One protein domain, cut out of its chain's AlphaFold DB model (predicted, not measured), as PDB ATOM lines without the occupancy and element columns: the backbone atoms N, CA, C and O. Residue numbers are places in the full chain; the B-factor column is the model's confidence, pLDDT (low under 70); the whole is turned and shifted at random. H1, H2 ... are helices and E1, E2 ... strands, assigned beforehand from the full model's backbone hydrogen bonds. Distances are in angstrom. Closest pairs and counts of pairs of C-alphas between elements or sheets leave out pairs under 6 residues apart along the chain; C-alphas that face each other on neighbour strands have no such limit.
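Overview. This is residues 230 to 327 of the 327 residues of an uncharacterized protein of Streptococcus uberis (UniProt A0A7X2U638). A small twisted sheet of three strands, E1, E2 and E3, has helix H1 over one face along its strands, while H2 stands crosswise to H1 over E2 and E3. Residues 230 to 254, a long stretch with no named element, have C-alphas 7 to 20 A from the mean of all C-alphas, with the part around residues 241 to 248 looping out past the end of the sheet where E1 begins, and the link from E1 to E2 reaches out to Ser 266. The printed part has 98 residues, with three strands and then two helices named along the chain; the sheet order is E1, E2, E3, with antiparallel neighbours. The class is mixed, helices and strands, with 45 residues, under half, in named elements. The whole is compact, with a radius of gyration of the C-alphas of 13.5 A, and spans 35 by 35 by 20 A.

Along the chain. Start in the sheet with E2, residues 272 to 279, 22.6 A from first to last C-alpha. Find C-alpha 255 at (184.384, 215.840, 236.597); there E1 begins, residues 255 to 261, 18.7 A long. E3 is the short strand of residues 288 to 291. C-alpha 292 at (183.075, 210.514, 219.095) opens H1, residues 292 to 305, 19.9 A long. H2, residues 314 to 325, runs 16.7 A to C-alpha 325 at (175.674, 229.023, 220.952).

Arrangement. The strands form a meander, each the antiparallel neighbour of the one before. In the hairpin of E1 and E2, look for N 259 and O 274, 2.8 A apart and within hydrogen-bond range. In the hairpin of E2 and E3, N 273 and O 290 are within range at 2.8 A. Outside the named strands, residues 282 to 283 pair antiparallel with residues 278 to 279 of E2. H1 is on the sheet at a height of 8.1 A, over E2 and only just over E3, where 3 of its C-alphas fall; it runs along the strands, at 16 degrees to E2 on the local plane. The closest C-alphas of E1 and H1 are those of Phe 256 and Leu 299, 6.8 A apart. H2 is on the sheet too, at a height of 11.4 A; its closest C-alpha pair with E3 is Leu 288 and Lys 316, 6.8 A. With both helices on one face of the sheet, there are two layers, helices over strands. H1 and H2 only just touch, with 3 pairs of C-alphas within 8 A, and their lines are about perpendicular at 81 degrees; the closest C-alphas are those of Phe 298 and Tyr 319, 7.3 A apart. In H1 and H2 every O i to N i+4 pair is within hydrogen-bond range.

Size, cuts and confidence. The two C-alphas farthest apart, those of Ser 266 and Lys 312, are 38.9 A from each other. The printed part has no cut and ends at Lys 327, the chain's last residue. The link from E3 to H1 is tight; those from E1 to E2, E2 to E3 and H1 to H2 are short. Mean pLDDT of the printed part is 74.5; look for values under 70 at residues 230 to 241, 246 to 249, 260 to 273, 285 to 286 and 292.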
ATOM      1  N   THR A 230     193.124 213.455 234.912       64.69
ATOM      2  CA  THR A 230     194.111 212.403 234.637       64.69
ATOM      3  C   THR A 230     193.767 211.584 233.395       64.69
ATOM      4  O   THR A 230     194.635 210.922 232.838       64.69
ATOM      5  N   THR A 231     192.512 211.640 232.927       66.00
ATOM      6  CA  THR A 231     192.066 210.964 231.703       66.00
ATOM      7  C   THR A 231     190.836 211.629 231.067       66.00
ATOM      8  O   THR A 231     190.059 212.339 231.717       66.00
ATOM      9  N   VAL A 232     190.659 211.390 229.769       68.12
ATOM     10  CA  VAL A 232     189.443 211.674 228.987       68.12
ATOM     11  C   VAL A 232     188.498 210.473 229.017       68.12
ATOM     12  O   VAL A 232     187.299 210.645 229.247       68.12
ATOM     13  N   TYR A 233     189.054 209.273 228.840       69.81
ATOM     14  CA  TYR A 233     188.314 208.030 228.679       69.81
ATOM     15  C   TYR A 233     188.329 207.188 229.948       69.81
ATOM     16  O   TYR A 233     189.367 207.020 230.590       69.81
ATOM     17  N   VAL A 234     187.166 206.643 230.293       68.56
ATOM     18  CA  VAL A 234     186.971 205.813 231.481       68.56
ATOM     19  C   VAL A 234     186.080 204.625 231.137       68.56
ATOM     20  O   VAL A 234     184.943 204.787 230.694       68.56
ATOM     21  N   HIS A 235     186.568 203.414 231.392       62.00
ATOM     22  CA  HIS A 235     185.778 202.199 231.220       62.00
ATOM     23  C   HIS A 235     184.959 201.908 232.482       62.00
ATOM     24  O   HIS A 235     185.506 201.630 233.542       62.00
ATOM     25  N   LEU A 236     183.629 201.930 232.358       59.06
ATOM     26  CA  LEU A 236     182.719 201.669 233.482       59.06
ATOM     27  C   LEU A 236     182.463 200.175 233.753       59.06
ATOM     28  O   LEU A 236     181.720 199.854 234.677       59.06
ATOM     29  N   ARG A 237     183.032 199.254 232.958       49.28
ATOM     30  CA  ARG A 237     182.665 197.823 233.012       49.28
ATOM     31  C   ARG A 237     183.053 197.115 234.313       49.28
ATOM     32  O   ARG A 237     182.421 196.114 234.625       49.28
ATOM     33  N   ASP A 238     183.987 197.663 235.086       44.62
ATOM     34  CA  ASP A 238     184.549 196.985 236.264       44.62
ATOM     35  C   ASP A 238     184.129 197.600 237.616       44.62
ATOM     36  O   ASP A 238     184.642 197.204 238.662       44.62
ATOM     37  N   TYR A 239     183.192 198.562 237.631       50.41
ATOM     38  CA  TYR A 239     182.972 199.435 238.801       50.41
ATOM     39  C   TYR A 239     181.500 199.611 239.205       50.41
ATOM     40  O   TYR A 239     181.059 200.706 239.555       50.41
ATOM     41  N   ILE A 240     180.709 198.536 239.207       49.53
ATOM     42  CA  ILE A 240     179.390 198.579 239.856       49.53
ATOM     43  C   ILE A 240     179.614 198.635 241.377       49.53
ATOM     44  O   ILE A 240     180.232 197.745 241.956       49.53
ATOM     45  N   ASN A 241     179.126 199.697 242.028       56.09
ATOM     46  CA  ASN A 241     179.264 199.978 243.470       56.09
ATOM     47  C   ASN A 241     180.698 200.198 243.995       56.09
ATOM     48  O   ASN A 241     180.918 200.131 245.205       56.09
ATOM     49  N   LYS A 242     181.666 200.494 243.124       70.69
ATOM     50  CA  LYS A 242     183.010 200.940 243.520       70.69
ATOM     51  C   LYS A 242     183.307 202.295 242.869       70.69
ATOM     52  O   LYS A 242     182.836 202.530 241.757       70.69
ATOM     53  N   PRO A 243     184.056 203.190 243.536       71.69
ATOM     54  CA  PRO A 243     184.470 204.437 242.917       71.69
ATOM     55  C   PRO A 243     185.449 204.127 241.780       71.69
ATOM     56  O   PRO A 243     186.310 203.256 241.908       71.69
ATOM     57  N   ILE A 244     185.304 204.832 240.664       77.75
ATOM     58  CA  ILE A 244     186.211 204.726 239.524       77.75
ATOM     59  C   ILE A 244     187.594 205.237 239.944       77.75
ATOM     60  O   ILE A 244     187.700 206.296 240.569       77.75
ATOM     61  N   THR A 245     188.648 204.517 239.564       76.88
ATOM     62  CA  THR A 245     190.038 204.874 239.872       76.88
ATOM     63  C   THR A 245     190.863 205.138 238.614       76.88
ATOM     64  O   THR A 245     190.564 204.602 237.548       76.88
ATOM     65  N   ASP A 246     191.908 205.954 238.732       67.56
ATOM     66  CA  ASP A 246     192.931 206.136 237.703       67.56
ATOM     67  C   ASP A 246     193.911 204.947 237.642       67.56
ATOM     68  O   ASP A 246     193.771 203.954 238.363       67.56
ATOM     69  N   SER A 247     194.921 205.052 236.772       62.78
ATOM     70  CA  SER A 247     195.968 204.035 236.593       62.78
ATOM     71  C   SER A 247     196.781 203.756 237.860       62.78
ATOM     72  O   SER A 247     197.383 202.694 237.972       62.78
ATOM     73  N   ASN A 248     196.783 204.686 238.816       67.75
ATOM     74  CA  ASN A 248     197.510 204.585 240.075       67.75
ATOM     75  C   ASN A 248     196.606 204.077 241.214       67.75
ATOM     76  O   ASN A 248     197.025 204.046 242.370       67.75
ATOM     77  N   GLY A 249     195.357 203.703 240.912       68.44
ATOM     78  CA  GLY A 249     194.379 203.243 241.897       68.44
ATOM     79  C   GLY A 249     193.753 204.366 242.731       68.44
ATOM     80  O   GLY A 249     193.008 204.077 243.667       68.44
ATOM     81  N   SER A 250     194.012 205.634 242.401       76.50
ATOM     82  CA  SER A 250     193.406 206.780 243.084       76.50
ATOM     83  C   SER A 250     192.024 207.068 242.513       76.50
ATOM     84  O   SER A 250     191.823 206.980 241.306       76.50
ATOM     85  N   ILE A 251     191.054 207.422 243.361       81.62
ATOM     86  CA  ILE A 251     189.698 207.765 242.906       81.62
ATOM     87  C   ILE A 251     189.772 208.943 241.929       81.62
ATOM     88  O   ILE A 251     190.388 209.967 242.233       81.62
ATOM     89  N   ILE A 252     189.134 208.808 240.762       80.69
ATOM     90  CA  ILE A 252     189.102 209.899 239.788       80.69
ATOM     91  C   ILE A 252     188.358 211.097 240.375       80.69
ATOM     92  O   ILE A 252     187.330 210.960 241.044       80.69
ATOM     93  N   ARG A 253     188.886 212.288 240.106       83.56
ATOM     94  CA  ARG A 253     188.290 213.536 240.580       83.56
ATOM     95  C   ARG A 253     186.867 213.751 240.047       83.56
ATOM     96  O   ARG A 253     186.475 213.211 239.012       83.56
ATOM     97  N   ASP A 254     186.126 214.619 240.725       86.62
ATOM     98  CA  ASP A 254     184.823 215.107 240.272       86.62
ATOM     99  C   ASP A 254     184.970 215.829 238.929       86.62
ATOM    100  O   ASP A 254     185.899 216.629 238.719       86.62
ATOM    101  N   GLY A 255     184.094 215.504 237.980       88.56
ATOM    102  CA  GLY A 255     184.384 215.840 236.597       88.56
ATOM    103  C   GLY A 255     183.445 215.265 235.557       88.56
ATOM    104  O   GLY A 255     182.519 214.518 235.848       88.56
ATOM    105  N   PHE A 256     183.744 215.599 234.305       89.38
ATOM    106  CA  PHE A 256     183.115 215.009 233.127       89.38
ATOM    107  C   PHE A 256     184.087 214.055 232.456       89.38
ATOM    108  O   PHE A 256     185.275 214.372 232.367       89.38
ATOM    109  N   TYR A 257     183.598 212.926 231.957       85.31
ATOM    110  CA  TYR A 257     184.401 211.889 231.310       85.31
ATOM    111  C   TYR A 257     183.644 211.279 230.137       85.31
ATOM    112  O   TYR A 257     182.415 211.348 230.086       85.31
ATOM    113  N   ILE A 258     184.382 210.673 229.208       79.19
ATOM    114  CA  ILE A 258     183.809 209.866 228.135       79.19
ATOM    115  C   ILE A 258     183.960 208.399 228.512       79.19
ATOM    116  O   ILE A 258     185.059 207.913 228.771       79.19
ATOM    117  N   GLN A 259     182.856 207.669 228.506       76.88
ATOM    118  CA  GLN A 259     182.913 206.227 228.384       76.88
ATOM    119  C   GLN A 259     182.970 205.925 226.886       76.88
ATOM    120  O   GLN A 259     182.051 206.314 226.160       76.88
ATOM    121  N   PRO A 260     184.039 205.277 226.401       64.50
ATOM    122  CA  PRO A 260     184.063 204.837 225.020       64.50
ATOM    123  C   PRO A 260     183.024 203.726 224.866       64.50
ATOM    124  O   PRO A 260     183.082 202.712 225.575       64.50
ATOM    125  N   ASP A 261     182.068 203.924 223.961       61.00
ATOM    126  CA  ASP A 261     181.207 202.849 223.487       61.00
ATOM    127  C   ASP A 261     181.460 202.616 221.996       61.00
ATOM    128  O   ASP A 261     181.609 203.553 221.206       61.00
ATOM    129  N   SER A 262     181.609 201.348 221.629       50.97
ATOM    130  CA  SER A 262     182.040 200.960 220.288       50.97
ATOM    131  C   SER A 262     180.848 200.980 219.333       50.97
ATOM    132  O   SER A 262     179.972 200.130 219.455       50.97
ATOM    133  N   ALA A 263     180.858 201.881 218.347       37.75
ATOM    134  CA  ALA A 263     180.066 201.750 217.125       37.75
ATOM    135  C   ALA A 263     180.969 201.979 215.895       37.75
ATOM    136  O   ALA A 263     181.889 202.794 215.924       37.75
ATOM    137  N   ILE A 264     180.763 201.192 214.840       39.53
ATOM    138  CA  ILE A 264     181.623 201.095 213.649       39.53
ATOM    139  C   ILE A 264     180.930 201.815 212.475       39.53
ATOM    140  O   ILE A 264     179.704 201.873 212.423       39.53
ATOM    141  N   THR A 265     181.709 202.389 211.553       40.78
ATOM    142  CA  THR A 265     181.278 202.767 210.191       40.78
ATOM    143  C   THR A 265     182.335 202.314 209.181       40.78
ATOM    144  O   THR A 265     183.434 201.922 209.568       40.78
ATOM    145  N   SER A 266     182.011 202.394 207.886       34.06
ATOM    146  CA  SER A 266     182.740 201.868 206.716       34.06
ATOM    147  C   SER A 266     184.180 202.369 206.486       34.06
ATOM    148  O   SER A 266     184.831 201.907 205.555       34.06
ATOM    149  N   GLU A 267     184.700 203.266 207.328       45.03
ATOM    150  CA  GLU A 267     186.121 203.672 207.374       45.03
ATOM    151  C   GLU A 267     186.822 203.233 208.679       45.03
ATOM    152  O   GLU A 267     187.960 203.598 208.963       45.03
ATOM    153  N   GLY A 268     186.157 202.403 209.483       42.75
ATOM    154  CA  GLY A 268     186.744 201.658 210.591       42.75
ATOM    155  C   GLY A 268     186.642 202.292 211.979       42.75
ATOM    156  O   GLY A 268     186.920 201.574 212.938       42.75
ATOM    157  N   ARG A 269     186.225 203.561 212.153       50.12
ATOM    158  CA  ARG A 269     185.941 204.161 213.483       50.12
ATOM    159  C   ARG A 269     184.934 205.317 213.411       50.12
ATOM    160  O   ARG A 269     185.278 206.406 212.972       50.12
ATOM    161  N   THR A 270     183.737 205.138 213.968       46.78
ATOM    162  CA  THR A 270     182.922 206.259 214.478       46.78
ATOM    163  C   THR A 270     182.590 205.973 215.926       46.78
ATOM    164  O   THR A 270     181.510 205.485 216.246       46.78
ATOM    165  N   GLU A 271     183.555 206.249 216.800       56.44
ATOM    166  CA  GLU A 271     183.394 206.111 218.245       56.44
ATOM    167  C   GLU A 271     182.090 206.803 218.671       56.44
ATOM    168  O   GLU A 271     181.803 207.901 218.208       56.44
ATOM    169  N   THR A 272     181.261 206.181 219.506       59.38
ATOM    170  CA  THR A 272     180.226 206.926 220.231       59.38
ATOM    171  C   THR A 272     180.785 207.246 221.603       59.38
ATOM    172  O   THR A 272     181.251 206.359 222.320       59.38
ATOM    173  N   GLY A 273     180.783 208.523 221.966       66.62
ATOM    174  CA  GLY A 273     181.239 208.967 223.271       66.62
ATOM    175  C   GLY A 273     180.053 209.123 224.206       66.62
ATOM    176  O   GLY A 273     179.199 209.988 224.006       66.62
ATOM    177  N   MET A 274     180.009 208.297 225.245       76.19
ATOM    178  CA  MET A 274     179.074 208.464 226.349       76.19
ATOM    179  C   MET A 274     179.650 209.480 227.332       76.19
ATOM    180  O   MET A 274     180.482 209.131 228.164       76.19
ATOM    181  N   VAL A 275     179.232 210.740 227.247       83.81
ATOM    182  CA  VAL A 275     179.660 211.780 228.188       83.81
ATOM    183  C   VAL A 275     178.854 211.655 229.478       83.81
ATOM    184  O   VAL A 275     177.623 211.616 229.454       83.81
ATOM    185  N   PHE A 276     179.536 211.594 230.617       84.69
ATOM    186  CA  PHE A 276     178.905 211.507 231.932       84.69
ATOM    187  C   PHE A 276     179.640 212.346 232.978       84.69
ATOM    188  O   PHE A 276     180.801 212.710 232.794       84.69
ATOM    189  N   GLN A 277     178.953 212.632 234.085       87.56
ATOM    190  CA  GLN A 277     179.493 213.358 235.235       87.56
ATOM    191  C   GLN A 277     179.779 212.404 236.398       87.56
ATOM    192  O   GLN A 277     178.976 211.504 236.671       87.56
ATOM    193  N   THR A 278     180.882 212.634 237.109       83.81
ATOM    194  CA  THR A 278     181.260 211.929 238.335       83.81
ATOM    195  C   THR A 278     181.262 212.839 239.559       83.81
ATOM    196  O   THR A 278     181.584 214.023 239.466       83.81
ATOM    197  N   SER A 279     180.958 212.256 240.720       84.44
ATOM    198  CA  SER A 279     181.282 212.806 242.035       84.44
ATOM    199  C   SER A 279     181.770 211.696 242.965       84.44
ATOM    200  O   SER A 279     181.156 210.628 243.034       84.44
ATOM    201  N   ASN A 280     182.906 211.911 243.632       81.00
ATOM    202  CA  ASN A 280     183.629 210.919 244.433       81.00
ATOM    203  C   ASN A 280     183.841 209.580 243.699       81.00
ATOM    204  O   ASN A 280     183.703 208.504 244.280       81.00
ATOM    205  N   GLY A 281     184.134 209.641 242.397       77.19
ATOM    206  CA  GLY A 281     184.313 208.459 241.553       77.19
ATOM    207  C   GLY A 281     183.023 207.727 241.163       77.19
ATOM    208  O   GLY A 281     183.108 206.695 240.506       77.19
ATOM    209  N   TYR A 282     181.839 208.237 241.514       80.62
ATOM    210  CA  TYR A 282     180.545 207.658 241.135       80.62
ATOM    211  C   TYR A 282     179.841 208.503 240.082       80.62
ATOM    212  O   TYR A 282     179.905 209.726 240.126       80.62
ATOM    213  N   ARG A 283     179.114 207.872 239.155       80.62
ATOM    214  CA  ARG A 283     178.307 208.596 238.164       80.62
ATOM    215  C   ARG A 283     177.092 209.251 238.830       80.62
ATOM    216  O   ARG A 283     176.358 208.567 239.539       80.62
ATOM    217  N   VAL A 284     176.863 210.539 238.572       72.69
ATOM    218  CA  VAL A 284     175.811 211.328 239.251       72.69
ATOM    219  C   VAL A 284     174.750 211.943 238.333       72.69
ATOM    220  O   VAL A 284     173.735 212.412 238.836       72.69
ATOM    221  N   ASP A 285     174.937 211.912 237.012       65.31
ATOM    222  CA  ASP A 285     173.968 212.443 236.039       65.31
ATOM    223  C   ASP A 285     173.657 211.416 234.931       65.31
ATOM    224  O   ASP A 285     174.323 210.382 234.785       65.31
ATOM    225  N   ASN A 286     172.617 211.707 234.151       67.75
ATOM    226  CA  ASN A 286     172.248 210.979 232.950       67.75
ATOM    227  C   ASN A 286     173.354 211.085 231.894       67.75
ATOM    228  O   ASN A 286     173.841 212.169 231.577       67.75
ATOM    229  N   THR A 287     173.725 209.942 231.325       78.69
ATOM    230  CA  THR A 287     174.719 209.844 230.256       78.69
ATOM    231  C   THR A 287     174.197 210.470 228.964       78.69
ATOM    232  O   THR A 287     173.076 210.190 228.540       78.69
ATOM    233  N   LEU A 288     175.031 211.276 228.311       80.94
ATOM    234  CA  LEU A 288     174.779 211.835 226.990       80.94
ATOM    235  C   LEU A 288     175.513 210.997 225.938       80.94
ATOM    236  O   LEU A 288     176.720 210.807 226.040       80.94
ATOM    237  N   ILE A 289     174.793 210.487 224.942       79.25
ATOM    238  CA  ILE A 289     175.368 209.668 223.867       79.25
ATOM    239  C   ILE A 289     175.593 210.569 222.655       79.25
ATOM    240  O   ILE A 289     174.626 211.092 222.102       79.25
ATOM    241  N   LEU A 290     176.854 210.751 222.265       77.69
ATOM    242  CA  LEU A 290     177.274 211.622 221.165       77.69
ATOM    243  C   LEU A 290     178.148 210.856 220.168       77.69
ATOM    244  O   LEU A 290     178.718 209.815 220.503       77.69
ATOM    245  N   LYS A 291     178.310 211.391 218.953       76.81
ATOM    246  CA  LYS A 291     179.389 210.950 218.049       76.81
ATOM    247  C   LYS A 291     180.750 211.254 218.688       76.81
ATOM    248  O   LYS A 291     180.847 212.186 219.470       76.81
ATOM    249  N   GLY A 292     181.797 210.505 218.370       66.62
ATOM    250  CA  GLY A 292     183.075 210.514 219.095       66.62
ATOM    251  C   GLY A 292     183.747 211.878 219.089       66.62
ATOM    252  O   GLY A 292     184.010 212.446 220.149       66.62
ATOM    253  N   ASP A 293     183.893 212.466 217.902       72.19
ATOM    254  CA  ASP A 293     184.445 213.816 217.754       72.19
ATOM    255  C   ASP A 293     183.585 214.866 218.466       72.19
ATOM    256  O   ASP A 293     184.099 215.789 219.095       72.19
ATOM    257  N   GLU A 294     182.263 214.712 218.410       79.50
ATOM    258  CA  GLU A 294     181.315 215.600 219.080       79.50
ATOM    259  C   GLU A 294     181.386 215.464 220.606       79.50
ATOM    260  O   GLU A 294     181.343 216.467 221.315       79.50
ATOM    261  N   ALA A 295     181.565 214.245 221.114       80.50
ATOM    262  CA  ALA A 295     181.763 213.958 222.525       80.50
ATOM    263  C   ALA A 295     183.045 214.608 223.039       80.50
ATOM    264  O   ALA A 295     183.027 215.225 224.102       80.50
ATOM    265  N   LEU A 296     184.137 214.510 222.278       75.44
ATOM    266  CA  LEU A 296     185.421 215.104 222.639       75.44
ATOM    267  C   LEU A 296     185.355 216.635 222.635       75.44
ATOM    268  O   LEU A 296     185.812 217.276 223.582       75.44
ATOM    269  N   GLN A 297     184.746 217.228 221.606       81.50
ATOM    270  CA  GLN A 297     184.561 218.679 221.522       81.50
ATOM    271  C   GLN A 297     183.689 219.203 222.668       81.50
ATOM    272  O   GLN A 297     184.066 220.164 223.346       81.50
ATOM    273  N   PHE A 298     182.565 218.536 222.941       90.56
ATOM    274  CA  PHE A 298     181.686 218.896 224.047       90.56
ATOM    275  C   PHE A 298     182.378 218.726 225.404       90.56
ATOM    276  O   PHE A 298     182.286 219.614 226.253       90.56
ATOM    277  N   LEU A 299     183.119 217.628 225.604       88.50
ATOM    278  CA  LEU A 299     183.872 217.369 226.832       88.50
ATOM    279  C   LEU A 299     184.906 218.469 227.101       88.50
ATOM    280  O   LEU A 299     185.015 218.963 228.225       88.50
ATOM    281  N   ASN A 300     185.661 218.865 226.077       84.81
ATOM    282  CA  ASN A 300     186.662 219.920 226.201       84.81
ATOM    283  C   ASN A 300     186.015 221.254 226.585       84.81
ATOM    284  O   ASN A 300     186.489 221.925 227.502       84.81
ATOM    285  N   TRP A 301     184.896 221.605 225.948       93.62
ATOM    286  CA  TRP A 301     184.161 222.826 226.268       93.62
ATOM    287  C   TRP A 301     183.575 222.816 227.688       93.62
ATOM    288  O   TRP A 301     183.740 223.783 228.440       93.62
ATOM    289  N   ILE A 302     182.918 221.724 228.098       92.25
ATOM    290  CA  ILE A 302     182.269 221.666 229.413       92.25
ATOM    291  C   ILE A 302     183.296 221.643 230.548       92.25
ATOM    292  O   ILE A 302     183.056 222.245 231.587       92.25
ATOM    293  N   ARG A 303     184.482 221.045 230.351       89.50
ATOM    294  CA  ARG A 303     185.578 221.093 231.338       89.50
ATOM    295  C   ARG A 303     186.172 222.496 231.504       89.50
ATOM    296  O   ARG A 303     186.641 222.811 232.592       89.50
ATOM    297  N   GLN A 304     186.137 223.337 230.469       87.06
ATOM    298  CA  GLN A 304     186.545 224.746 230.572       87.06
ATOM    299  C   GLN A 304     185.470 225.601 231.252       87.06
ATOM    300  O   GLN A 304     185.784 226.462 232.068       87.06
ATOM    301  N   THR A 305     184.201 225.336 230.941       89.06
ATOM    302  CA  THR A 305     183.055 226.099 231.463       89.06
ATOM    303  C   THR A 305     182.705 225.711 232.907       89.06
ATOM    304  O   THR A 305     182.261 226.548 233.689       89.06
ATOM    305  N   ALA A 306     182.935 224.449 233.277       88.25
ATOM    306  CA  ALA A 306     182.680 223.868 234.592       88.25
ATOM    307  C   ALA A 306     183.898 223.046 235.082       88.25
ATOM    308  O   ALA A 306     183.847 221.814 235.173       88.25
ATOM    309  N   PRO A 307     185.026 223.701 235.414       84.19
ATOM    310  CA  PRO A 307     186.280 223.020 235.767       84.19
ATOM    311  C   PRO A 307     186.231 222.265 237.105       84.19
ATOM    312  O   PRO A 307     187.100 221.440 237.402       84.19
ATOM    313  N   ASP A 308     185.231 222.533 237.942       83.94
ATOM    314  CA  ASP A 308     184.992 221.777 239.172       83.94
ATOM    315  C   ASP A 308     184.270 220.445 238.943       83.94
ATOM    316  O   ASP A 308     184.226 219.636 239.864       83.94
ATOM    317  N   GLY A 309     183.781 220.184 237.727       82.50
ATOM    318  CA  GLY A 309     183.048 218.964 237.421       82.50
ATOM    319  C   GLY A 309     181.575 219.008 237.809       82.50
ATOM    320  O   GLY A 309     180.941 217.957 237.857       82.50
ATOM    321  N   THR A 310     181.019 220.189 238.092       83.31
ATOM    322  CA  THR A 310     179.623 220.360 238.503       83.31
ATOM    323  C   THR A 310     178.874 221.326 237.594       83.31
ATOM    324  O   THR A 310     179.399 222.347 237.161       83.31
ATOM    325  N   THR A 311     177.612 221.017 237.290       82.69
ATOM    326  CA  THR A 311     176.736 221.931 236.541       82.69
ATOM    327  C   THR A 311     175.391 222.064 237.238       82.69
ATOM    328  O   THR A 311     174.913 221.115 237.856       82.69
ATOM    329  N   LYS A 312     174.759 223.237 237.122       77.56
ATOM    330  CA  LYS A 312     173.421 223.482 237.689       77.56
ATOM    331  C   LYS A 312     172.279 223.036 236.771       77.56
ATOM    332  O   LYS A 312     171.174 222.817 237.249       77.56
ATOM    333  N   ASN A 313     172.546 222.905 235.471       79.62
ATOM    334  CA  ASN A 313     171.519 222.692 234.447       79.62
ATOM    335  C   ASN A 313     171.457 221.240 233.931       79.62
ATOM    336  O   ASN A 313     170.556 220.911 233.161       79.62
ATOM    337  N   GLY A 314     172.393 220.380 234.347       83.25
ATOM    338  CA  GLY A 314     172.515 218.998 233.874       83.25
ATOM    339  C   GLY A 314     173.111 218.888 232.466       83.25
ATOM    340  O   GLY A 314     173.094 219.835 231.673       83.25
ATOM    341  N   LEU A 315     173.650 217.711 232.135       86.62
ATOM    342  CA  LEU A 315     174.418 217.494 230.902       86.62
ATOM    343  C   LEU A 315     173.637 217.791 229.619       86.62
ATOM    344  O   LEU A 315     174.171 218.439 228.720       86.62
ATOM    345  N   LYS A 316     172.366 217.377 229.539       86.00
ATOM    346  CA  LYS A 316     171.536 217.600 228.345       86.00
ATOM    347  C   LYS A 316     171.310 219.088 228.064       86.00
ATOM    348  O   LYS A 316     171.430 219.510 226.923       86.00
ATOM    349  N   SER A 317     171.019 219.881 229.095       87.12
ATOM    350  CA  SER A 317     170.777 221.322 228.939       87.12
ATOM    351  C   SER A 317     172.049 222.064 228.526       87.12
ATOM    352  O   SER A 317     172.021 222.914 227.638       87.12
ATOM    353  N   ASN A 318     173.194 221.695 229.112       90.06
ATOM    354  CA  ASN A 318     174.481 222.268 228.714       90.06
ATOM    355  C   ASN A 318     174.857 221.885 227.280       90.06
ATOM    356  O   ASN A 318     175.420 222.706 226.562       90.06
ATOM    357  N   TYR A 319     174.525 220.667 226.856       91.44
ATOM    358  CA  TYR A 319     174.700 220.241 225.474       91.44
ATOM    359  C   TYR A 319     173.809 221.033 224.514       91.44
ATOM    360  O   TYR A 319     174.309 221.567 223.529       91.44
ATOM    361  N   ASP A 320     172.522 221.190 224.831       91.56
ATOM    362  CA  ASP A 320     171.587 221.971 224.013       91.56
ATOM    363  C   ASP A 320     172.051 223.445 223.899       91.56
ATOM    364  O   ASP A 320     171.962 224.052 222.830       91.56
ATOM    365  N   TYR A 321     172.620 224.015 224.970       92.31
ATOM    366  CA  TYR A 321     173.261 225.335 224.935       92.31
ATOM    367  C   TYR A 321     174.509 225.357 224.046       92.31
ATOM    368  O   TYR A 321     174.664 226.276 223.242       92.31
ATOM    369  N   TRP A 322     175.396 224.371 224.196       95.19
ATOM    370  CA  TRP A 322     176.633 224.269 223.426       95.19
ATOM    371  C   TRP A 322     176.348 224.169 221.926       95.19
ATOM    372  O   TRP A 322     176.900 224.947 221.157       95.19
ATOM    373  N   VAL A 323     175.405 223.312 221.523       90.38
ATOM    374  CA  VAL A 323     174.974 223.166 220.123       90.38
ATOM    375  C   VAL A 323     174.401 224.463 219.552       90.38
ATOM    376  O   VAL A 323     174.579 224.748 218.377       90.38
ATOM    377  N   LYS A 324     173.683 225.246 220.363       92.94
ATOM    378  CA  LYS A 324     173.021 226.467 219.892       92.94
ATOM    379  C   LYS A 324     173.949 227.684 219.824       92.94
ATOM    380  O   LYS A 324     173.697 228.576 219.021       92.94
ATOM    381  N   ASN A 325     174.939 227.773 220.714       93.44
ATOM    382  CA  ASN A 325     175.674 229.023 220.952       93.44
ATOM    383  C   ASN A 325     177.198 228.897 220.828       93.44
ATOM    384  O   ASN A 325     177.880 229.913 220.939       93.44
ATOM    385  N   VAL A 326     177.743 227.686 220.686       90.81
ATOM    386  CA  VAL A 326     179.194 227.444 220.743       90.81
ATOM    387  C   VAL A 326     179.691 226.576 219.587       90.81
ATOM    388  O   VAL A 326     180.722 226.909 219.007       90.81
ATOM    389  N   LYS A 327     179.003 225.470 219.288       83.38
ATOM    390  CA  LYS A 327     179.256 224.606 218.127       83.38
ATOM    391  C   LYS A 327     178.690 225.235 216.857       83.38
ATOM    392  O   LYS A 327     179.356 225.091 215.809       83.38
TER     393      LYS A 327